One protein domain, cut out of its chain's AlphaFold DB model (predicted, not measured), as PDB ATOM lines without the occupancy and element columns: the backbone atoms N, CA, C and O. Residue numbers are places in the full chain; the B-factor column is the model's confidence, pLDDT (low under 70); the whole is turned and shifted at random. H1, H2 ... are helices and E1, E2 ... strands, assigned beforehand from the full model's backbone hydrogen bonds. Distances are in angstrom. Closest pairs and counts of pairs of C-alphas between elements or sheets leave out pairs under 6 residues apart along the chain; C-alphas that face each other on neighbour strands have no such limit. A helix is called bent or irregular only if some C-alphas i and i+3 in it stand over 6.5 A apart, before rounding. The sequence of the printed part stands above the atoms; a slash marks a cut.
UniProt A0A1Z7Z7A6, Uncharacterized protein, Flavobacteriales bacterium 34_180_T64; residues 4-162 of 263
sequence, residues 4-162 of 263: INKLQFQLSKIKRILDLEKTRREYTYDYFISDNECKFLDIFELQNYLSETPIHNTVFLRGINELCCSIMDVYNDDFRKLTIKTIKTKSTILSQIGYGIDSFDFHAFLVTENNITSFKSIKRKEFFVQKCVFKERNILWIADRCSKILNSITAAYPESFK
ATOM      1  N   ILE A   4      24.109 -25.431  15.892       93.88
ATOM      2  CA  ILE A   4      23.536 -25.407  17.246       93.88
ATOM      3  C   ILE A   4      23.592 -26.798  17.892       93.88
ATOM      4  O   ILE A   4      24.127 -26.958  18.989       93.88
ATOM      5  N   ASN A   5      23.125 -27.827  17.182       90.81
ATOM      6  CA  ASN A   5      23.148 -29.202  17.681       90.81
ATOM      7  C   ASN A   5      24.584 -29.721  17.842       90.81
ATOM      8  O   ASN A   5      24.893 -30.360  18.851       90.81
ATOM      9  N   LYS A   6      25.472 -29.402  16.887       94.19
ATOM     10  CA  LYS A   6      26.901 -29.735  16.967       94.19
ATOM     11  C   LYS A   6      27.513 -29.128  18.230       94.19
ATOM     12  O   LYS A   6      28.058 -29.860  19.052       94.19
ATOM     13  N   LEU A   7      27.372 -27.820  18.439       95.50
ATOM     14  CA  LEU A   7      27.917 -27.119  19.603       95.50
ATOM     15  C   LEU A   7      27.361 -27.664  20.912       95.50
ATOM     16  O   LEU A   7      28.138 -27.991  21.808       95.50
ATOM     17  N   GLN A   8      26.043 -27.822  21.022       93.12
ATOM     18  CA  GLN A   8      25.423 -28.348  22.235       93.12
ATOM     19  C   GLN A   8      25.967 -29.736  22.583       93.12
ATOM     20  O   GLN A   8      26.303 -30.007  23.740       93.12
ATOM     21  N   PHE A   9      26.107 -30.607  21.584       92.44
ATOM     22  CA  PHE A   9      26.672 -31.932  21.776       92.44
ATOM     23  C   PHE A   9      28.146 -31.871  22.200       92.44
ATOM     24  O   PHE A   9      28.529 -32.495  23.198       92.44
ATOM     25  N   GLN A  10      28.970 -31.103  21.480       95.25
ATOM     26  CA  GLN A  10      30.399 -30.981  21.756       95.25
ATOM     27  C   GLN A  10      30.645 -30.416  23.168       95.25
ATOM     28  O   GLN A  10      31.368 -31.023  23.964       95.25
ATOM     29  N   LEU A  11      29.968 -29.324  23.529       95.94
ATOM     30  CA  LEU A  11      30.064 -28.683  24.843       95.94
ATOM     31  C   LEU A  11      29.568 -29.595  25.972       95.94
ATOM     32  O   LEU A  11      30.213 -29.689  27.016       95.94
ATOM     33  N   SER A  12      28.484 -30.349  25.759       94.00
ATOM     34  CA  SER A  12      27.984 -31.313  26.751       94.00
ATOM     35  C   SER A  12      29.016 -32.398  27.072       94.00
ATOM     36  O   SER A  12      29.165 -32.809  28.227       94.00
ATOM     37  N   LYS A  13      29.767 -32.868  26.066       93.81
ATOM     38  CA  LYS A  13      30.843 -33.850  26.275       93.81
ATOM     39  C   LYS A  13      31.998 -33.258  27.073       93.81
ATOM     40  O   LYS A  13      32.472 -33.934  27.988       93.81
ATOM     41  N   ILE A  14      32.410 -32.031  26.758       94.62
ATOM     42  CA  ILE A  14      33.466 -31.312  27.486       94.62
ATOM     43  C   ILE A  14      33.046 -31.117  28.942       94.62
ATOM     44  O   ILE A  14      33.760 -31.558  29.840       94.62
ATOM     45  N   LYS A  15      31.854 -30.560  29.185       93.69
ATOM     46  CA  LYS A  15      31.327 -30.344  30.537       93.69
ATOM     47  C   LYS A  15      31.339 -31.631  31.358       93.69
ATOM     48  O   LYS A  15      31.826 -31.637  32.480       93.69
ATOM     49  N   ARG A  16      30.874 -32.748  30.787       92.75
ATOM     50  CA  ARG A  16      30.884 -34.048  31.475       92.75
ATOM     51  C   ARG A  16      32.296 -34.500  31.864       92.75
ATOM     52  O   ARG A  16      32.461 -35.134  32.900       92.75
ATOM     53  N   ILE A  17      33.299 -34.238  31.027       91.88
ATOM     54  CA  ILE A  17      34.698 -34.567  31.338       91.88
ATOM     55  C   ILE A  17      35.188 -33.711  32.505       91.88
ATOM     56  O   ILE A  17      35.705 -34.266  33.471       91.88
ATOM     57  N   LEU A  18      34.936 -32.404  32.455       90.94
ATOM     58  CA  LEU A  18      35.307 -31.471  33.517       90.94
ATOM     59  C   LEU A  18      34.627 -31.791  34.851       90.94
ATOM     60  O   LEU A  18      35.276 -31.765  35.893       90.94
ATOM     61  N   ASP A  19      33.344 -32.154  34.830       89.88
ATOM     62  CA  ASP A  19      32.613 -32.570  36.030       89.88
ATOM     63  C   ASP A  19      33.268 -33.805  36.680       89.88
ATOM     64  O   ASP A  19      33.447 -33.847  37.897       89.88
ATOM     65  N   LEU A  20      33.686 -34.791  35.873       90.00
ATOM     66  CA  LEU A  20      34.377 -35.991  36.362       90.00
ATOM     67  C   LEU A  20      35.760 -35.675  36.943       90.00
ATOM     68  O   LEU A  20      36.145 -36.246  37.963       90.00
ATOM     69  N   GLU A  21      36.514 -34.793  36.296       89.69
ATOM     70  CA  GLU A  21      37.828 -34.334  36.761       89.69
ATOM     71  C   GLU A  21      37.715 -33.569  38.081       89.69
ATOM     72  O   GLU A  21      38.396 -33.884  39.061       89.69
ATOM     73  N   LYS A  22      36.733 -32.669  38.178       86.62
ATOM     74  CA  LYS A  22      36.401 -31.968  39.417       86.62
ATOM     75  C   LYS A  22      36.083 -32.933  40.560       86.62
ATOM     76  O   LYS A  22      36.579 -32.738  41.669       86.62
ATOM     77  N   THR A  23      35.308 -33.994  40.311       88.44
ATOM     78  CA  THR A  23      35.043 -35.038  41.320       88.44
ATOM     79  C   THR A  23      36.323 -35.739  41.778       88.44
ATOM     80  O   THR A  23      36.450 -36.066  42.956       88.44
ATOM     81  N   ARG A  24      37.289 -35.943  40.877       87.81
ATOM     82  CA  ARG A  24      38.569 -36.610  41.176       87.81
ATOM     83  C   ARG A  24      39.617 -35.698  41.808       87.81
ATOM     84  O   ARG A  24      40.632 -36.199  42.276       87.81
ATOM     85  N   ARG A  25      39.368 -34.387  41.851       87.06
ATOM     86  CA  ARG A  25      40.316 -33.357  42.305       87.06
ATOM     87  C   ARG A  25      41.609 -33.268  41.473       87.06
ATOM     88  O   ARG A  25      42.593 -32.687  41.923       87.06
ATOM     89  N   GLU A  26      41.585 -33.795  40.254       86.81
ATOM     90  CA  GLU A  26      42.680 -33.754  39.280       86.81
ATOM     91  C   GLU A  26      42.126 -33.354  37.913       86.81
ATOM     92  O   GLU A  26      40.974 -33.663  37.611       86.81
ATOM     93  N   TYR A  27      42.935 -32.707  37.077       87.44
ATOM     94  CA  TYR A  27      42.512 -32.324  35.730       87.44
ATOM     95  C   TYR A  27      43.595 -32.542  34.682       87.44
ATOM     96  O   TYR A  27      44.787 -32.512  34.980       87.44
ATOM     97  N   THR A  28      43.162 -32.703  33.437       88.44
ATOM     98  CA  THR A  28      44.037 -32.806  32.270       88.44
ATOM     99  C   THR A  28      44.074 -31.454  31.561       88.44
ATOM    100  O   THR A  28      43.026 -30.946  31.159       88.44
ATOM    101  N   TYR A  29      45.250 -30.830  31.458       85.94
ATOM    102  CA  TYR A  29      45.366 -29.487  30.877       85.94
ATOM    103  C   TYR A  29      45.192 -29.507  29.353       85.94
ATOM    104  O   TYR A  29      44.513 -28.634  28.801       85.94
ATOM    105  N   ASP A  30      45.741 -30.537  28.705       90.12
ATOM    106  CA  ASP A  30      45.863 -30.616  27.254       90.12
ATOM    107  C   ASP A  30      44.787 -31.484  26.595       90.12
ATOM    108  O   ASP A  30      44.302 -32.489  27.125       90.12
ATOM    109  N   TYR A  31      44.412 -31.071  25.391       94.19
ATOM    110  CA  TYR A  31      43.379 -31.649  24.549       94.19
ATOM    111  C   TYR A  31      43.913 -31.756  23.122       94.19
ATOM    112  O   TYR A  31      44.119 -30.757  22.434       94.19
ATOM    113  N   PHE A  32      44.114 -32.982  22.656       95.56
ATOM    114  CA  PHE A  32      44.518 -33.276  21.290       95.56
ATOM    115  C   PHE A  32      43.267 -33.583  20.477       95.56
ATOM    116  O   PHE A  32      42.574 -34.575  20.714       95.56
ATOM    117  N   ILE A  33      42.943 -32.698  19.542       97.25
ATOM    118  CA  ILE A  33      41.651 -32.701  18.860       97.25
ATOM    119  C   ILE A  33      41.877 -32.889  17.364       97.25
ATOM    120  O   ILE A  33      42.522 -32.066  16.720       97.25
ATOM    121  N   SER A  34      41.327 -33.965  16.806       97.25
ATOM    122  CA  SER A  34      41.226 -34.169  15.362       97.25
ATOM    123  C   SER A  34      39.858 -33.675  14.902       97.25
ATOM    124  O   SER A  34      38.833 -34.265  15.245       97.25
ATOM    125  N   ASP A  35      39.857 -32.560  14.172       95.75
ATOM    126  CA  ASP A  35      38.677 -31.821  13.705       95.75
ATOM    127  C   ASP A  35      38.636 -31.716  12.168       95.75
ATOM    128  O   ASP A  35      38.203 -30.713  11.590       95.75
ATOM    129  N   ASN A  36      39.152 -32.750  11.493       92.94
ATOM    130  CA  ASN A  36      39.231 -32.788  10.032       92.94
ATOM    131  C   ASN A  36      37.855 -32.953   9.386       92.94
ATOM    132  O   ASN A  36      37.591 -32.315   8.374       92.94
ATOM    133  N   GLU A  37      37.000 -33.793   9.973       92.38
ATOM    134  CA  GLU A  37      35.669 -34.091   9.437       92.38
ATOM    135  C   GLU A  37      34.630 -33.059   9.892       92.38
ATOM    136  O   GLU A  37      33.828 -32.595   9.091       92.38
ATOM    137  N   CYS A  38      34.684 -32.639  11.159       94.06
ATOM    138  CA  CYS A  38      33.859 -31.561  11.697       94.06
ATOM    139  C   CYS A  38      34.721 -30.641  12.559       94.06
ATOM    140  O   CYS A  38      35.448 -31.104  13.442       94.06
ATOM    141  N   LYS A  39      34.601 -29.326  12.344       96.50
ATOM    142  CA  LYS A  39      35.321 -28.334  13.144       96.50
ATOM    143  C   LYS A  39      34.862 -28.374  14.598       96.50
ATOM    144  O   LYS A  39      33.679 -28.515  14.918       96.50
ATOM    145  N   PHE A  40      35.835 -28.282  15.495       97.31
ATOM    146  CA  PHE A  40      35.586 -28.285  16.926       97.31
ATOM    147  C   PHE A  40      35.285 -26.866  17.403       97.31
ATOM    148  O   PHE A  40      36.106 -25.965  17.223       97.31
ATOM    149  N   LEU A  41      34.121 -26.688  18.030       96.75
ATOM    150  CA  LEU A  41      33.623 -25.406  18.524       96.75
ATOM    151  C   LEU A  41      33.726 -24.311  17.446       96.75
ATOM    152  O   LEU A  41      34.428 -23.306  17.613       96.75
ATOM    153  N   ASP A  42      33.091 -24.550  16.295       97.31
ATOM    154  CA  ASP A  42      33.185 -23.671  15.131       97.31
ATOM    155  C   ASP A  42      32.388 -22.373  15.324       97.31
ATOM    156  O   ASP A  42      31.163 -22.340  15.245       97.31
ATOM    157  N   ILE A  43      33.108 -21.286  15.599       96.00
ATOM    158  CA  ILE A  43      32.526 -19.957  15.793       96.00
ATOM    159  C   ILE A  43      32.184 -19.303  14.465       96.00
ATOM    160  O   ILE A  43      31.232 -18.537  14.424       96.00
ATOM    161  N   PHE A  44      32.915 -19.602  13.391       96.12
ATOM    162  CA  PHE A  44      32.622 -18.992  12.097       96.12
ATOM    163  C   PHE A  44      31.327 -19.575  11.530       96.12
ATOM    164  O   PHE A  44      30.437 -18.820  11.149       96.12
ATOM    165  N   GLU A  45      31.166 -20.903  11.585       96.56
ATOM    166  CA  GLU A  45      29.901 -21.557  11.217       96.56
ATOM    167  C   GLU A  45      28.741 -21.046  12.092       96.56
ATOM    168  O   GLU A  45      27.652 -20.783  11.584       96.56
ATOM    169  N   LEU A  46      28.975 -20.831  13.395       97.12
ATOM    170  CA  LEU A  46      27.972 -20.264  14.301       97.12
ATOM    171  C   LEU A  46      27.586 -18.834  13.915       97.12
ATOM    172  O   LEU A  46      26.402 -18.530  13.854       97.12
ATOM    173  N   GLN A  47      28.558 -17.954  13.683       95.50
ATOM    174  CA  GLN A  47      28.302 -16.554  13.338       95.50
ATOM    175  C   GLN A  47      27.528 -16.437  12.024       95.50
ATOM    176  O   GLN A  47      26.560 -15.678  11.963       95.50
ATOM    177  N   ASN A  48      27.885 -17.242  11.020       97.06
ATOM    178  CA  ASN A  48      27.136 -17.313   9.766       97.06
ATOM    179  C   ASN A  48      25.699 -17.779  10.025       97.06
ATOM    180  O   ASN A  48      24.748 -17.115   9.626       97.06
ATOM    181  N   TYR A  49      25.528 -18.857  10.797       96.56
ATOM    182  CA  TYR A  49      24.204 -19.376  11.136       96.56
ATOM    183  C   TYR A  49      23.326 -18.357  11.875       96.56
ATOM    184  O   TYR A  49      22.163 -18.191  11.521       96.56
ATOM    185  N   LEU A  50      23.873 -17.653  12.872       94.50
ATOM    186  CA  LEU A  50      23.143 -16.628  13.629       94.50
ATOM    187  C   LEU A  50      22.739 -15.429  12.759       94.50
ATOM    188  O   LEU A  50      21.732 -14.793  13.061       94.50
ATOM    189  N   SER A  51      23.510 -15.131  11.710       93.50
ATOM    190  CA  SER A  51      23.267 -14.000  10.804       93.50
ATOM    191  C   SER A  51      22.268 -14.336   9.695       93.50
ATOM    192  O   SER A  51      21.504 -13.476   9.269       93.50
ATOM    193  N   GLU A  52      22.278 -15.581   9.216       94.38
ATOM    194  CA  GLU A  52      21.513 -16.003   8.036       94.38
ATOM    195  C   GLU A  52      20.217 -16.743   8.385       94.38
ATOM    196  O   GLU A  52      19.281 -16.768   7.586       94.38
ATOM    197  N   THR A  53      20.137 -17.367   9.567       92.44
ATOM    198  CA  THR A  53      19.000 -18.221   9.938       92.44
ATOM    199  C   THR A  53      18.096 -17.530  10.963       92.44
ATOM    200  O   THR A  53      18.559 -17.228  12.063       92.44
ATOM    201  N   PRO A  54      16.793 -17.335  10.678       87.56
ATOM    202  CA  PRO A  54      15.856 -16.810  11.665       87.56
ATOM    203  C   PRO A  54      15.592 -17.853  12.762       87.56
ATOM    204  O   PRO A  54      15.065 -18.937  12.503       87.56
ATOM    205  N   ILE A  55      15.947 -17.523  14.005       88.38
ATOM    206  CA  ILE A  55      15.752 -18.405  15.161       88.38
ATOM    207  C   ILE A  55      14.555 -17.914  15.974       88.38
ATOM    208  O   ILE A  55      14.633 -16.929  16.699       88.38
ATOM    209  N   HIS A  56      13.439 -18.637  15.890       82.88
ATOM    210  CA  HIS A  56      12.232 -18.319  16.666       82.88
ATOM    211  C   HIS A  56      12.227 -18.947  18.067       82.88
ATOM    212  O   HIS A  56      11.522 -18.480  18.957       82.88
ATOM    213  N   ASN A  57      13.000 -20.018  18.271       79.88
ATOM    214  CA  ASN A  57      13.086 -20.730  19.541       79.88
ATOM    215  C   ASN A  57      14.525 -20.718  20.070       79.88
ATOM    216  O   ASN A  57      15.397 -21.421  19.560       79.88
ATOM    217  N   THR A  58      14.750 -19.960  21.142       86.50
ATOM    218  CA  THR A  58      16.073 -19.774  21.752       86.50
ATOM    219  C   THR A  58      16.410 -20.788  22.846       86.50
ATOM    220  O   THR A  58      17.459 -20.670  23.476       86.50
ATOM    221  N   VAL A  59      15.585 -21.821  23.070       83.38
ATOM    222  CA  VAL A  59      15.832 -22.853  24.101       83.38
ATOM    223  C   VAL A  59      17.182 -23.544  23.899       83.38
ATOM    224  O   VAL A  59      17.937 -23.721  24.853       83.38
ATOM    225  N   PHE A  60      17.525 -23.893  22.659       83.81
ATOM    226  CA  PHE A  60      18.807 -24.535  22.358       83.81
ATOM    227  C   PHE A  60      19.993 -23.575  22.526       83.81
ATOM    228  O   PHE A  60      21.038 -23.981  23.032       83.81
ATOM    229  N   LEU A  61      19.816 -22.290  22.190       90.00
ATOM    230  CA  LEU A  61      20.822 -21.249  22.429       90.00
ATOM    231  C   LEU A  61      21.075 -21.054  23.926       90.00
ATOM    232  O   LEU A  61      22.224 -20.973  24.352       90.00
ATOM    233  N   ARG A  62      20.013 -21.074  24.739       87.38
ATOM    234  CA  ARG A  62      20.119 -21.036  26.201       87.38
ATOM    235  C   ARG A  62      20.912 -22.225  26.735       87.38
ATOM    236  O   ARG A  62      21.834 -22.029  27.518       87.38
ATOM    237  N   GLY A  63      20.618 -23.435  26.259       86.75
ATOM    238  CA  GLY A  63      21.375 -24.632  26.637       86.75
ATOM    239  C   GLY A  63      22.862 -24.538  26.273       86.75
ATOM    240  O   GLY A  63      23.717 -24.944  27.057       86.75
ATOM    241  N   ILE A  64      23.198 -23.959  25.115       94.06
ATOM    242  CA  ILE A  64      24.594 -23.692  24.734       94.06
ATOM    243  C   ILE A  64      25.236 -22.678  25.685       94.06
ATOM    244  O   ILE A  64      26.322 -22.946  26.200       94.06
ATOM    245  N   ASN A  65      24.558 -21.562  25.966       92.88
ATOM    246  CA  ASN A  65      25.047 -20.542  26.893       92.88
ATOM    247  C   ASN A  65      25.332 -21.143  28.277       92.88
ATOM    248  O   ASN A  65      26.418 -20.942  28.813       92.88
ATOM    249  N   GLU A  66      24.414 -21.947  28.820       88.75
ATOM    250  CA  GLU A  66      24.574 -22.639  30.106       88.75
ATOM    251  C   GLU A  66      25.793 -23.574  30.134       88.75
ATOM    252  O   GLU A  66      26.520 -23.634  31.132       88.75
ATOM    253  N   LEU A  67      26.043 -24.297  29.039       93.56
ATOM    254  CA  LEU A  67      27.210 -25.167  28.913       93.56
ATOM    255  C   LEU A  67      28.514 -24.360  28.840       93.56
ATOM    256  O   LEU A  67      29.465 -24.703  29.544       93.56
ATOM    257  N   CYS A  68      28.557 -23.292  28.037       94.94
ATOM    258  CA  CYS A  68      29.710 -22.394  27.934       94.94
ATOM    259  C   CYS A  68      30.048 -21.767  29.289       94.94
ATOM    260  O   CYS A  68      31.181 -21.879  29.754       94.94
ATOM    261  N   CYS A  69      29.039 -21.202  29.949       89.69
ATOM    262  CA  CYS A  69      29.098 -20.689  31.311       89.69
ATOM    263  C   CYS A  69      29.658 -21.736  32.284       89.69
ATOM    264  O   CYS A  69      30.644 -21.483  32.966       89.69
ATOM    265  N   SER A  70      29.107 -22.954  32.287       89.44
ATOM    266  CA  SER A  70      29.585 -24.032  33.163       89.44
ATOM    267  C   SER A  70      31.060 -24.375  32.936       89.44
ATOM    268  O   SER A  70      31.788 -24.608  33.892       89.44
ATOM    269  N   ILE A  71      31.515 -24.437  31.682       91.31
ATOM    270  CA  ILE A  71      32.912 -24.755  31.348       91.31
ATOM    271  C   ILE A  71      33.849 -23.635  31.816       91.31
ATOM    272  O   ILE A  71      34.890 -23.912  32.419       91.31
ATOM    273  N   MET A  72      33.463 -22.379  31.578       89.81
ATOM    274  CA  MET A  72      34.209 -21.204  32.031       89.81
ATOM    275  C   MET A  72      34.305 -21.137  33.561       89.81
ATOM    276  O   MET A  72      35.368 -20.808  34.084       89.81
ATOM    277  N   ASP A  73      33.244 -21.501  34.282       84.00
ATOM    278  CA  ASP A  73      33.238 -21.515  35.749       84.00
ATOM    279  C   ASP A  73      34.241 -22.497  36.315       84.00
ATOM    280  O   ASP A  73      34.998 -22.147  37.222       84.00
ATOM    281  N   VAL A  74      34.254 -23.724  35.777       81.25
ATOM    282  CA  VAL A  74      35.214 -24.728  36.232       81.25
ATOM    283  C   VAL A  74      36.610 -24.130  36.069       81.25
ATOM    284  O   VAL A  74      37.342 -24.071  37.059       81.25
ATOM    285  N   TYR A  75      36.935 -23.591  34.882       80.38
ATOM    286  CA  TYR A  75      38.218 -22.934  34.592       80.38
ATOM    287  C   TYR A  75      38.577 -21.818  35.590       80.38
ATOM    288  O   TYR A  75      39.675 -21.822  36.152       80.38
ATOM    289  N   ASN A  76      37.659 -20.890  35.854       74.25
ATOM    290  CA  ASN A  76      37.933 -19.706  36.668       74.25
ATOM    291  C   ASN A  76      38.017 -19.993  38.179       74.25
ATOM    292  O   ASN A  76      38.895 -19.448  38.860       74.25
ATOM    293  N   ASP A  77      37.133 -20.839  38.714       67.62
ATOM    294  CA  ASP A  77      36.947 -21.002  40.164       67.62
ATOM    295  C   ASP A  77      37.569 -22.276  40.744       67.62
ATOM    296  O   ASP A  77      37.985 -22.291  41.918       67.62
ATOM    297  N   ASP A  78      37.626 -23.344  39.947       61.06
ATOM    298  CA  ASP A  78      37.990 -24.674  40.428       61.06
ATOM    299  C   ASP A  78      39.414 -25.073  40.026       61.06
ATOM    300  O   ASP A  78      40.138 -25.593  40.875       61.06
ATOM    301  N   PHE A  79      39.882 -24.770  38.806       66.19
ATOM    302  CA  PHE A  79      41.198 -25.250  38.338       66.19
ATOM    303  C   PHE A  79      42.380 -24.751  39.179       66.19
ATOM    304  O   PHE A  79      43.337 -25.495  39.371       66.19
ATOM    305  N   ARG A  80      42.305 -23.553  39.780       60.03
ATOM    306  CA  ARG A  80      43.366 -23.050  40.684       60.03
ATOM    307  C   ARG A  80      43.560 -23.899  41.948       60.03
ATOM    308  O   ARG A  80      44.544 -23.708  42.654       60.03
ATOM    309  N   LYS A  81      42.608 -24.778  42.268       69.81
ATOM    310  CA  LYS A  81      42.632 -25.661  43.445       69.81
ATOM    311  C   LYS A  81      42.870 -27.124  43.083       69.81
ATOM    312  O   LYS A  81      42.998 -27.943  43.989       69.81
ATOM    313  N   LEU A  82      42.852 -27.460  41.795       72.69
ATOM    314  CA  LEU A  82      43.011 -28.824  41.315       72.69
ATOM    315  C   LEU A  82      44.476 -29.080  40.973       72.69
ATOM    316  O   LEU A  82      45.169 -28.210  40.444       72.69
ATOM    317  N   THR A  83      44.936 -30.294  41.247       78.25
ATOM    318  CA  THR A  83      46.283 -30.712  40.860       78.25
ATOM    319  C   THR A  83      46.273 -31.086  39.380       78.25
ATOM    320  O   THR A  83      45.396 -31.832  38.935       78.25
ATOM    321  N   ILE A  84      47.242 -30.577  38.615       77.06
ATOM    322  CA  ILE A  84      47.454 -31.021  37.233       77.06
ATOM    323  C   ILE A  84      47.769 -32.510  37.272       77.06
ATOM    324  O   ILE A  84      48.672 -32.948  37.988       77.06
ATOM    325  N   LYS A  85      47.022 -33.290  36.501       77.81
ATOM    326  CA  LYS A  85      47.265 -34.714  36.370       77.81
ATOM    327  C   LYS A  85      48.612 -34.936  35.694       77.81
ATOM    328  O   LYS A  85      48.842 -34.420  34.607       77.81
ATOM    329  N   THR A  86      49.492 -35.683  36.356       67.88
ATOM    330  CA  THR A  86      50.807 -36.047  35.818       67.88
ATOM    331  C   THR A  86      50.976 -37.571  35.813       67.88
ATOM    332  O   THR A  86      51.385 -38.175  36.803       67.88
ATOM    333  N   ILE A  87      50.653 -38.229  34.706       64.44
ATOM    334  CA  ILE A  87      51.022 -39.596  34.362       64.44
ATOM    335  C   ILE A  87      52.412 -39.563  33.716       64.44
ATOM    336  O   ILE A  87      52.584 -39.514  32.495       64.44
ATOM    337  N   LYS A  88      53.440 -39.685  34.559       59.06
ATOM    338  CA  LYS A  88      54.790 -40.013  34.093       59.06
ATOM    339  C   LYS A  88      54.788 -41.447  33.578       59.06
ATOM    340  O   LYS A  88      54.635 -42.391  34.350       59.06
ATOM    341  N   THR A  89      54.960 -41.622  32.276       54.28
ATOM    342  CA  THR A  89      55.134 -42.944  31.667       54.28
ATOM    343  C   THR A  89      56.554 -43.042  31.138       54.28
ATOM    344  O   THR A  89      56.988 -42.213  30.350       54.28
ATOM    345  N   LYS A  90      57.298 -44.062  31.581       52.72
ATOM    346  CA  LYS A  90      58.590 -44.429  30.988       52.72
ATOM    347  C   LYS A  90      58.318 -45.072  29.623       52.72
ATOM    348  O   LYS A  90      58.366 -46.292  29.514       52.72
ATOM    349  N   SER A  91      57.915 -44.295  28.621       50.75
ATOM    350  CA  SER A  91      57.651 -44.832  27.285       50.75
ATOM    351  C   SER A  91      58.783 -44.464  26.338       50.75
ATOM    352  O   SER A  91      58.839 -43.372  25.789       50.75
ATOM    353  N   THR A  92      59.677 -45.424  26.121       51.34
ATOM    354  CA  THR A  92      60.774 -45.408  25.142       51.34
ATOM    355  C   THR A  92      60.286 -45.394  23.678       51.34
ATOM    356  O   THR A  92      61.098 -45.452  22.764       51.34
ATOM    357  N   ILE A  93      58.967 -45.354  23.439       51.62
ATOM    358  CA  ILE A  93      58.327 -45.626  22.138       51.62
ATOM    359  C   ILE A  93      58.217 -44.361  21.259       51.62
ATOM    360  O   ILE A  93      58.058 -44.456  20.045       51.62
ATOM    361  N   LEU A  94      58.342 -43.161  21.834       49.78
ATOM    362  CA  LEU A  94      58.023 -41.900  21.144       49.78
ATOM    363  C   LEU A  94      59.174 -41.258  20.356       49.78
ATOM    364  O   LEU A  94      58.927 -40.348  19.566       49.78
ATOM    365  N   SER A  95      60.404 -41.771  20.462       52.28
ATOM    366  CA  SER A  95      61.535 -41.276  19.658       52.28
ATOM    367  C   SER A  95      61.362 -41.501  18.148       52.28
ATOM    368  O   SER A  95      62.054 -40.870  17.357       52.28
ATOM    369  N   GLN A  96      60.419 -42.356  17.730       50.06
ATOM    370  CA  GLN A  96      60.190 -42.694  16.320       50.06
ATOM    371  C   GLN A  96      59.113 -41.845  15.624       50.06
ATOM    372  O   GLN A  96      59.039 -41.865  14.400       50.06
ATOM    373  N   ILE A  97      58.288 -41.094  16.364       52.09
ATOM    374  CA  ILE A  97      57.152 -40.330  15.797       52.09
ATOM    375  C   ILE A  97      57.457 -38.819  15.728       52.09
ATOM    376  O   ILE A  97      56.625 -38.033  15.292       52.09
ATOM    377  N   GLY A  98      58.647 -38.382  16.162       53.38
ATOM    378  CA  GLY A  98      59.069 -36.972  16.116       53.38
ATOM    379  C   GLY A  98      58.362 -36.042  17.114       53.38
ATOM    380  O   GLY A  98      58.700 -34.864  17.185       53.38
ATOM    381  N   TYR A  99      57.425 -36.559  17.914       53.81
ATOM    382  CA  TYR A  99      56.752 -35.832  18.988       53.81
ATOM    383  C   TYR A  99      57.267 -36.323  20.344       53.81
ATOM    384  O   TYR A  99      56.991 -37.452  20.750       53.81
ATOM    385  N   GLY A 100      58.015 -35.472  21.049       51.06
ATOM    386  CA  GLY A 100      58.443 -35.704  22.430       51.06
ATOM    387  C   GLY A 100      57.269 -35.571  23.398       51.06
ATOM    388  O   GLY A 100      57.114 -34.548  24.053       51.06
ATOM    389  N   ILE A 101      56.390 -36.574  23.439       56.78
ATOM    390  CA  ILE A 101      55.294 -36.625  24.409       56.78
ATOM    391  C   ILE A 101      55.843 -37.236  25.705       56.78
ATOM    392  O   ILE A 101      55.838 -38.451  25.891       56.78
ATOM    393  N   ASP A 102      56.318 -36.395  26.617       51.81
ATOM    394  CA  ASP A 102      56.866 -36.852  27.903       51.81
ATOM    395  C   ASP A 102      55.775 -37.361  28.875       51.81
ATOM    396  O   ASP A 102      56.075 -37.998  29.892       51.81
ATOM    397  N   SER A 103      54.490 -37.124  28.564       64.19
ATOM    398  CA  SER A 103      53.347 -37.624  29.333       64.19
ATOM    399  C   SER A 103      52.095 -37.888  28.483       64.19
ATOM    400  O   SER A 103      51.759 -37.153  27.560       64.19
ATOM    401  N   PHE A 104      51.326 -38.928  28.827       69.38
ATOM    402  CA  PHE A 104      50.024 -39.215  28.196       69.38
ATOM    403  C   PHE A 104      48.859 -38.452  28.857       69.38
ATOM    404  O   PHE A 104      47.700 -38.896  28.810       69.38
ATOM    405  N   ASP A 105      49.150 -37.302  29.466       81.81
ATOM    406  CA  ASP A 105      48.191 -36.448  30.174       81.81
ATOM    407  C   ASP A 105      47.478 -35.478  29.239       81.81
ATOM    408  O   ASP A 105      47.455 -34.272  29.454       81.81
ATOM    409  N   PHE A 106      46.845 -36.022  28.206       90.62
ATOM    410  CA  PHE A 106      45.978 -35.257  27.318       90.62
ATOM    411  C   PHE A 106      44.649 -35.974  27.095       90.62
ATOM    412  O   PHE A 106      44.560 -37.205  27.129       90.62
ATOM    413  N   HIS A 107      43.588 -35.225  26.831       93.94
ATOM    414  CA  HIS A 107      42.367 -35.790  26.268       93.94
ATOM    415  C   HIS A 107      42.516 -35.892  24.756       93.94
ATOM    416  O   HIS A 107      42.756 -34.891  24.100       93.94
ATOM    417  N   ALA A 108      42.346 -37.082  24.184       95.50
ATOM    418  CA  ALA A 108      42.307 -37.251  22.731       95.50
ATOM    419  C   ALA A 108      40.863 -37.348  22.240       95.50
ATOM    420  O   ALA A 108      40.118 -38.230  22.692       95.50
ATOM    421  N   PHE A 109      40.489 -36.461  21.315       96.44
ATOM    422  CA  PHE A 109      39.166 -36.386  20.703       96.44
ATOM    423  C   PHE A 109      39.238 -36.515  19.184       96.44
ATOM    424  O   PHE A 109      39.950 -35.767  18.523       96.44
ATOM    425  N   LEU A 110      38.426 -37.417  18.637       96.69
ATOM    426  CA  LEU A 110      38.063 -37.419  17.221       96.69
ATOM    427  C   LEU A 110      36.666 -36.818  17.084       96.69
ATOM    428  O   LEU A 110      35.714 -37.355  17.660       96.69
ATOM    429  N   VAL A 111      36.569 -35.710  16.355       95.81
ATOM    430  CA  VAL A 111      35.338 -34.944  16.160       95.81
ATOM    431  C   VAL A 111      34.792 -35.243  14.771       95.81
ATOM    432  O   VAL A 111      35.422 -34.929  13.763       95.81
ATOM    433  N   THR A 112      33.614 -35.853  14.740       93.50
ATOM    434  CA  THR A 112      32.860 -36.164  13.526       93.50
ATOM    435  C   THR A 112      31.563 -35.362  13.512       93.50
ATOM    436  O   THR A 112      31.168 -34.786  14.528       93.50
ATOM    437  N   GLU A 113      30.860 -35.347  12.380       87.62
ATOM    438  CA  GLU A 113      29.559 -34.667  12.239       87.62
ATOM    439  C   GLU A 113      28.520 -35.102  13.287       87.62
ATOM    440  O   GLU A 113      27.651 -34.322  13.675       87.62
ATOM    441  N   ASN A 114      28.617 -36.347  13.761       84.38
ATOM    442  CA  ASN A 114      27.612 -36.960  14.626       84.38
ATOM    443  C   ASN A 114      28.123 -37.270  16.041       84.38
ATOM    444  O   ASN A 114      27.324 -37.649  16.900       84.38
ATOM    445  N   ASN A 115      29.436 -37.195  16.303       88.00
ATOM    446  CA  ASN A 115      29.991 -37.658  17.572       88.00
ATOM    447  C   ASN A 115      31.359 -37.042  17.928       88.00
ATOM    448  O   ASN A 115      32.121 -36.598  17.080       88.00
ATOM    449  N   ILE A 116      31.702 -37.109  19.218       92.88
ATOM    450  CA  ILE A 116      33.055 -36.924  19.739       92.88
ATOM    451  C   ILE A 116      33.460 -38.249  20.367       92.88
ATOM    452  O   ILE A 116      32.918 -38.661  21.402       92.88
ATOM    453  N   THR A 117      34.464 -38.886  19.778       93.44
ATOM    454  CA  THR A 117      35.052 -40.107  20.324       93.44
ATOM    455  C   THR A 117      36.240 -39.754  21.211       93.44
ATOM    456  O   THR A 117      37.196 -39.136  20.756       93.44
ATOM    457  N   SER A 118      36.180 -40.156  22.485       93.44
ATOM    458  CA  SER A 118      37.257 -39.952  23.463       93.44
ATOM    459  C   SER A 118      38.123 -41.206  23.610       93.44
ATOM    460  O   SER A 118      37.618 -42.298  23.894       93.44
ATOM    461  N   PHE A 119      39.438 -41.038  23.469       93.19
ATOM    462  CA  PHE A 119      40.430 -42.107  23.583       93.19
ATOM    463  C   PHE A 119      41.032 -42.095  24.994       93.19
ATOM    464  O   PHE A 119      41.936 -41.327  25.308       93.19
ATOM    465  N   LYS A 120      40.474 -42.925  25.884       89.19
ATOM    466  CA  LYS A 120      40.776 -42.868  27.326       89.19
ATOM    467  C   LYS A 120      42.014 -43.661  27.755       89.19
ATOM    468  O   LYS A 120      42.703 -43.235  28.675       89.19
ATOM    469  N   SER A 121      42.269 -44.821  27.147       88.94
ATOM    470  CA  SER A 121      43.403 -45.681  27.514       88.94
ATOM    471  C   SER A 121      44.677 -45.278  26.778       88.94
ATOM    472  O   SER A 121      44.603 -44.763  25.664       88.94
ATOM    473  N   ILE A 122      45.839 -45.574  27.369       86.00
ATOM    474  CA  ILE A 122      47.160 -45.276  26.784       86.00
ATOM    475  C   ILE A 122      47.261 -45.840  25.360       86.00
ATOM    476  O   ILE A 122      47.425 -45.069  24.422       86.00
ATOM    477  N   LYS A 123      46.986 -47.139  25.167       87.56
ATOM    478  CA  LYS A 123      46.992 -47.788  23.837       87.56
ATOM    479  C   LYS A 123      46.108 -47.087  22.798       87.56
ATOM    480  O   LYS A 123      46.429 -47.030  21.618       87.56
ATOM    481  N   ARG A 124      44.955 -46.561  23.224       91.94
ATOM    482  CA  ARG A 124      44.034 -45.841  22.334       91.94
ATOM    483  C   ARG A 124      44.538 -44.436  22.003       91.94
ATOM    484  O   ARG A 124      44.331 -43.986  20.883       91.94
ATOM    485  N   LYS A 125      45.191 -43.761  22.948       91.50
ATOM    486  CA  LYS A 125      45.857 -42.475  22.705       91.50
ATOM    487  C   LYS A 125      47.057 -42.634  21.771       91.50
ATOM    488  O   LYS A 125      47.210 -41.825  20.869       91.50
ATOM    489  N   GLU A 126      47.845 -43.699  21.924       88.06
ATOM    490  CA  GLU A 126      48.932 -44.047  20.995       88.06
ATOM    491  C   GLU A 126      48.406 -44.228  19.571       88.06
ATOM    492  O   GLU A 126      48.901 -43.594  18.642       88.06
ATOM    493  N   PHE A 127      47.345 -45.025  19.408       90.62
ATOM    494  CA  PHE A 127      46.685 -45.188  18.114       90.62
ATOM    495  C   PHE A 127      46.223 -43.846  17.532       90.62
ATOM    496  O   PHE A 127      46.454 -43.579  16.356       90.62
ATOM    497  N   PHE A 128      45.597 -42.991  18.348       93.69
ATOM    498  CA  PHE A 128      45.153 -41.663  17.923       93.69
ATOM    499  C   PHE A 128      46.322 -40.812  17.411       93.69
ATOM    500  O   PHE A 128      46.244 -40.288  16.305       93.69
ATOM    501  N   VAL A 129      47.424 -40.726  18.163       90.44
ATOM    502  CA  VAL A 129      48.608 -39.939  17.771       90.44
ATOM    503  C   VAL A 129      49.246 -40.475  16.485       90.44
ATOM    504  O   VAL A 129      49.704 -39.696  15.658       90.44
ATOM    505  N   GLN A 130      49.244 -41.794  16.279       89.38
ATOM    506  CA  GLN A 130      49.824 -42.419  15.085       89.38
ATOM    507  C   GLN A 130      48.957 -42.294  13.828       89.38
ATOM    508  O   GLN A 130      49.479 -42.388  12.718       89.38
ATOM    509  N   LYS A 131      47.631 -42.200  13.978       92.75
ATOM    510  CA  LYS A 131      46.685 -42.345  12.858       92.75
ATOM    511  C   LYS A 131      45.878 -41.093  12.551       92.75
ATOM    512  O   LYS A 131      45.302 -41.015  11.469       92.75
ATOM    513  N   CYS A 132      45.811 -40.134  13.464       92.81
ATOM    514  CA  CYS A 132      45.019 -38.928  13.288       92.81
ATOM    515  C   CYS A 132      45.925 -37.710  13.101       92.81
ATOM    516  O   CYS A 132      46.914 -37.544  13.805       92.81
ATOM    517  N   VAL A 133      45.533 -36.806  12.203       93.44
ATOM    518  CA  VAL A 133      46.046 -35.431  12.212       93.44
ATOM    519  C   VAL A 133      45.239 -34.667  13.253       93.44
ATOM    520  O   VAL A 133      44.005 -34.667  13.197       93.44
ATOM    521  N   PHE A 134      45.914 -34.056  14.219       94.44
ATOM    522  CA  PHE A 134      45.270 -33.363  15.330       94.44
ATOM    523  C   PHE A 134      45.925 -32.016  15.610       94.44
ATOM    524  O   PHE A 134      47.041 -31.728  15.184       94.44
ATOM    525  N   LYS A 135      45.198 -31.184  16.348       94.88
ATOM    526  CA  LYS A 135      45.670 -29.912  16.878       94.88
ATOM    527  C   LYS A 135      45.758 -30.018  18.388       94.88
ATOM    528  O   LYS A 135      44.843 -30.530  19.032       94.88
ATOM    529  N   GLU A 136      46.835 -29.485  18.938       93.25
ATOM    530  CA  GLU A 136      46.994 -29.328  20.374       93.25
ATOM    531  C   GLU A 136      46.253 -28.076  20.846       93.25
ATOM    532  O   GLU A 136      46.366 -26.991  20.259       93.25
ATOM    533  N   ARG A 137      45.425 -28.251  21.871       93.75
ATOM    534  CA  ARG A 137      44.648 -27.215  22.549       93.75
ATOM    535  C   ARG A 137      44.744 -27.455  24.045       93.75
ATOM    536  O   ARG A 137      44.994 -28.571  24.473       93.75
ATOM    537  N   ASN A 138      44.468 -26.431  24.834       89.56
ATOM    538  CA  ASN A 138      44.381 -26.557  26.283       89.56
ATOM    539  C   ASN A 138      43.018 -26.079  26.790       89.56
ATOM    540  O   ASN A 138      42.221 -25.492  26.049       89.56
ATOM    541  N   ILE A 139      42.742 -26.331  28.066       89.88
ATOM    542  CA  ILE A 139      41.476 -25.925  28.681       89.88
ATOM    543  C   ILE A 139      41.241 -24.407  28.628       89.88
ATOM    544  O   ILE A 139      40.100 -23.979  28.461       89.88
ATOM    545  N   LEU A 140      42.301 -23.592  28.692       87.88
ATOM    546  CA  LEU A 140      42.191 -22.139  28.539       87.88
ATOM    547  C   LEU A 140      41.662 -21.776  27.144       87.88
ATOM    548  O   LEU A 140      40.755 -20.957  27.030       87.88
ATOM    549  N   TRP A 141      42.171 -22.421  26.092       93.50
ATOM    550  CA  TRP A 141      41.674 -22.229  24.731       93.50
ATOM    551  C   TRP A 141      40.196 -22.614  24.611       93.50
ATOM    552  O   TRP A 141      39.419 -21.899  23.983       93.50
ATOM    553  N   ILE A 142      39.779 -23.716  25.244       95.25
ATOM    554  CA  ILE A 142      38.371 -24.144  25.251       95.25
ATOM    555  C   ILE A 142      37.491 -23.116  25.980       95.25
ATOM    556  O   ILE A 142      36.407 -22.792  25.495       95.25
ATOM    557  N   ALA A 143      37.949 -22.582  27.115       92.06
ATOM    558  CA  ALA A 143      37.230 -21.560  27.874       92.06
ATOM    559  C   ALA A 143      37.112 -20.235  27.095       92.06
ATOM    560  O   ALA A 143      36.019 -19.674  27.017       92.06
ATOM    561  N   ASP A 144      38.190 -19.775  26.449       89.12
ATOM    562  CA  ASP A 144      38.163 -18.622  25.535       89.12
ATOM    563  C   ASP A 144      37.163 -18.845  24.390       89.12
ATOM    564  O   ASP A 144      36.355 -17.973  24.062       89.12
ATOM    565  N   ARG A 145      37.142 -20.056  23.823       95.81
ATOM    566  CA  ARG A 145      36.186 -20.414  22.776       95.81
ATOM    567  C   ARG A 145      34.741 -20.369  23.277       95.81
ATOM    568  O   ARG A 145      33.881 -19.856  22.565       95.81
ATOM    569  N   CYS A 146      34.482 -20.839  24.497       96.25
ATOM    570  CA  CYS A 146      33.168 -20.734  25.140       96.25
ATOM    571  C   CYS A 146      32.738 -19.274  25.324       96.25
ATOM    572  O   CYS A 146      31.600 -18.943  25.008       96.25
ATOM    573  N   SER A 147      33.649 -18.397  25.759       92.62
ATOM    574  CA  SER A 147      33.384 -16.959  25.903       92.62
ATOM    575  C   SER A 147      32.978 -16.322  24.570       92.62
ATOM    576  O   SER A 147      31.967 -15.631  24.473       92.62
ATOM    577  N   LYS A 148      33.700 -16.629  23.488       94.00
ATOM    578  CA  LYS A 148      33.390 -16.099  22.151       94.00
ATOM    579  C   LYS A 148      32.061 -16.623  21.589       94.00
ATOM    580  O   LYS A 148      31.334 -15.857  20.953       94.00
ATOM    581  N   ILE A 149      31.729 -17.895  21.830       97.25
ATOM    582  CA  ILE A 149      30.413 -18.471  21.489       97.25
ATOM    583  C   ILE A 149      29.310 -17.730  22.245       97.25
ATOM    584  O   ILE A 149      28.361 -17.253  21.626       97.25
ATOM    585  N   LEU A 150      29.474 -17.586  23.562       94.12
ATOM    586  CA  LEU A 150      28.526 -16.908  24.441       94.12
ATOM    587  C   LEU A 150      28.278 -15.466  23.989       94.12
ATOM    588  O   LEU A 150      27.126 -15.057  23.855       94.12
ATOM    589  N   ASN A 151      29.343 -14.717  23.694       89.75
ATOM    590  CA  ASN A 151      29.248 -13.338  23.217       89.75
ATOM    591  C   ASN A 151      28.529 -13.249  21.866       89.75
ATOM    592  O   ASN A 151      27.690 -12.373  21.687       89.75
ATOM    593  N   SER A 152      28.807 -14.173  20.940       93.88
ATOM    594  CA  SER A 152      28.152 -14.196  19.623       93.88
ATOM    595  C   SER A 152      26.649 -14.466  19.751       93.88
ATOM    596  O   SER A 152      25.839 -13.758  19.158       93.88
ATOM    597  N   ILE A 153      26.267 -15.448  20.574       94.56
ATOM    598  CA  ILE A 153      24.859 -15.777  20.826       94.56
ATOM    599  C   ILE A 153      24.158 -14.629  21.555       94.56
ATOM    600  O   ILE A 153      23.060 -14.252  21.168       94.56
ATOM    601  N   THR A 154      24.782 -14.059  22.585       90.81
ATOM    602  CA  THR A 154      24.172 -12.996  23.403       90.81
ATOM    603  C   THR A 154      24.020 -11.693  22.623       90.81
ATOM    604  O   THR A 154      23.033 -10.993  22.816       90.81
ATOM    605  N   ALA A 155      24.955 -11.379  21.721       88.56
ATOM    606  CA  ALA A 155      24.845 -10.219  20.844       88.56
ATOM    607  C   ALA A 155      23.676 -10.350  19.855       88.56
ATOM    608  O   ALA A 155      22.968  -9.376  19.622       88.56
ATOM    609  N   ALA A 156      23.460 -11.546  19.297       91.69
ATOM    610  CA  ALA A 156      22.384 -11.795  18.338       91.69
ATOM    611  C   ALA A 156      21.014 -12.034  19.008       91.69
ATOM    612  O   ALA A 156      19.991 -11.620  18.473       91.69
ATOM    613  N   TYR A 157      20.997 -12.674  20.181       90.94
ATOM    614  CA  TYR A 157      19.794 -13.118  20.897       90.94
ATOM    615  C   TYR A 157      19.934 -12.889  22.417       90.94
ATOM    616  O   TYR A 157      20.135 -13.849  23.174       90.94
ATOM    617  N   PRO A 158      19.848 -11.642  22.917       87.12
ATOM    618  CA  PRO A 158      20.065 -11.320  24.334       87.12
ATOM    619  C   PRO A 158      19.122 -12.059  25.302       87.12
ATOM    620  O   PRO A 158      19.484 -12.390  26.433       87.12
ATOM    621  N   GLU A 159      17.898 -12.359  24.875       83.00
ATOM    622  CA  GLU A 159      16.896 -13.108  25.635       83.00
ATOM    623  C   GLU A 159      17.264 -14.582  25.841       83.00
ATOM    624  O   GLU A 159      16.796 -15.204  26.797       83.00
ATOM    625  N   SER A 160      18.147 -15.141  25.005       83.06
ATOM    626  CA  SER A 160      18.692 -16.489  25.214       83.06
ATOM    627  C   SER A 160      19.535 -16.583  26.491       83.06
ATOM    628  O   SER A 160      19.709 -17.671  27.039       83.06
ATOM    629  N   PHE A 161      20.013 -15.442  27.000       78.06
ATOM    630  CA  PHE A 161      20.737 -15.331  28.263       78.06
ATOM    631  C   PHE A 161      19.792 -15.146  29.468       78.06
ATOM    632  O   PHE A 161      20.090 -15.580  30.583       78.06
ATOM    633  N   LYS A 162      18.604 -14.555  29.262       57.38
ATOM    634  CA  LYS A 162      17.602 -14.317  30.316       57.38
ATOM    635  C   LYS A 162      16.739 -15.554  30.556       57.38
ATOM    636  O   LYS A 162      15.681 -15.712  29.958       57.38
TER     637      LYS A 162
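This is residues 4 to 162 of the 263 residues of an uncharacterized protein of Flavobacteriales bacterium 34_180_T64 (UniProt A0A1Z7Z7A6). A small twisted sheet, E3 E2 E1 E4, stands beside a group of long helices in which H3 packs on both H1 and H5, with H2 alongside H5; H4 covers part of one face of the sheet. Residues 82 to 105, a long stretch with no named element, reach to the end of the longest axis. The printed part has 159 residues, with five named helices and four strands in the order H1 E1 H2 H3 E2 E3 H4 E4 H5. The sheet is mixed and the class is mixed, helices and strands. The whole is compact, with a radius of gyration of the C-alphas of 17.0 A, but flat, spanning 56 by 35 by 19 A.

The sheet runs E3, residues 116 to 119, E2, residues 106 to 111, E1, residues 30 to 34, and E4, residues 135 to 138; it is only just strongly twisted, with C-alphas up to 4.0 A off its best plane. E3 and E2 are an antiparallel hairpin, with N 117 and O 110 at 2.9 A. E2 and E1 are parallel, with N 107 and O 30 at 2.8 A. E1 and E4 are antiparallel, with N 31 and O 137 at 2.7 A. H4, residues 122 to 131, makes two layers with the sheet, at a height of 9.1 A over the sheet. It lies over E2, slantwise at 48 degrees on the local plane; E3 is only just not under it, with 2 of its 10 C-alphas. E3, H4 and E4 are a split strand-helix-strand unit, two strands that follow each other among the strands but are not neighbours, with a helix in the link and E2 and E1 between them in the sheet; its crossover is right-handed. H2, residues 43 to 52, and H3, residues 59 to 81, lie between parallel neighbours E1 and E2 in a strand-helix-strand unit with a left-handed crossover. H1, residues 4 to 24, and H5, residues 139 to 156, only graze the sheet. H3 touches H1 at a shallow tilt of 28 degrees, the same way, closest at the C-alphas of Gln 8 and Ile 64, 5.3 A. H3 touches H5 at 33 degrees, only just short of steep, opposite ways, closest at the C-alphas of Cys 68 and Cys 146, 4.7 A. H5 touches H2 at a shallow tilt of 8 degrees, closest at the C-alphas of Ile 43 and Ile 149, 6.3 A. Every O i to N i+4 pair is within hydrogen-bond range in H1, H2, H4 and H5; in H3, 16 of 19 are.

H1 begins at C-alpha 4 (23.536, -25.407, 17.246) and is 30.4 A long. H3, 33.2 A long, has a kink of 29 degrees near residue 75 and is only just irregular: C-alphas 77 and 80 are 6.8 A apart. E2 measures 15.4 A, E1 13.2 A, H2 14.0 A, H4 14.2 A. H5, 25.9 A long, ends at C-alpha 156 (22.384, -11.795, 18.338).

The C-alphas of His 56 and Thr 92 are the two farthest apart, at 56.2 A. The printed part has no cut. The link from H3 to E2, 24 residues, is long. Confidence is under 70 at residues 77 to 81, 86 to 104 and 162.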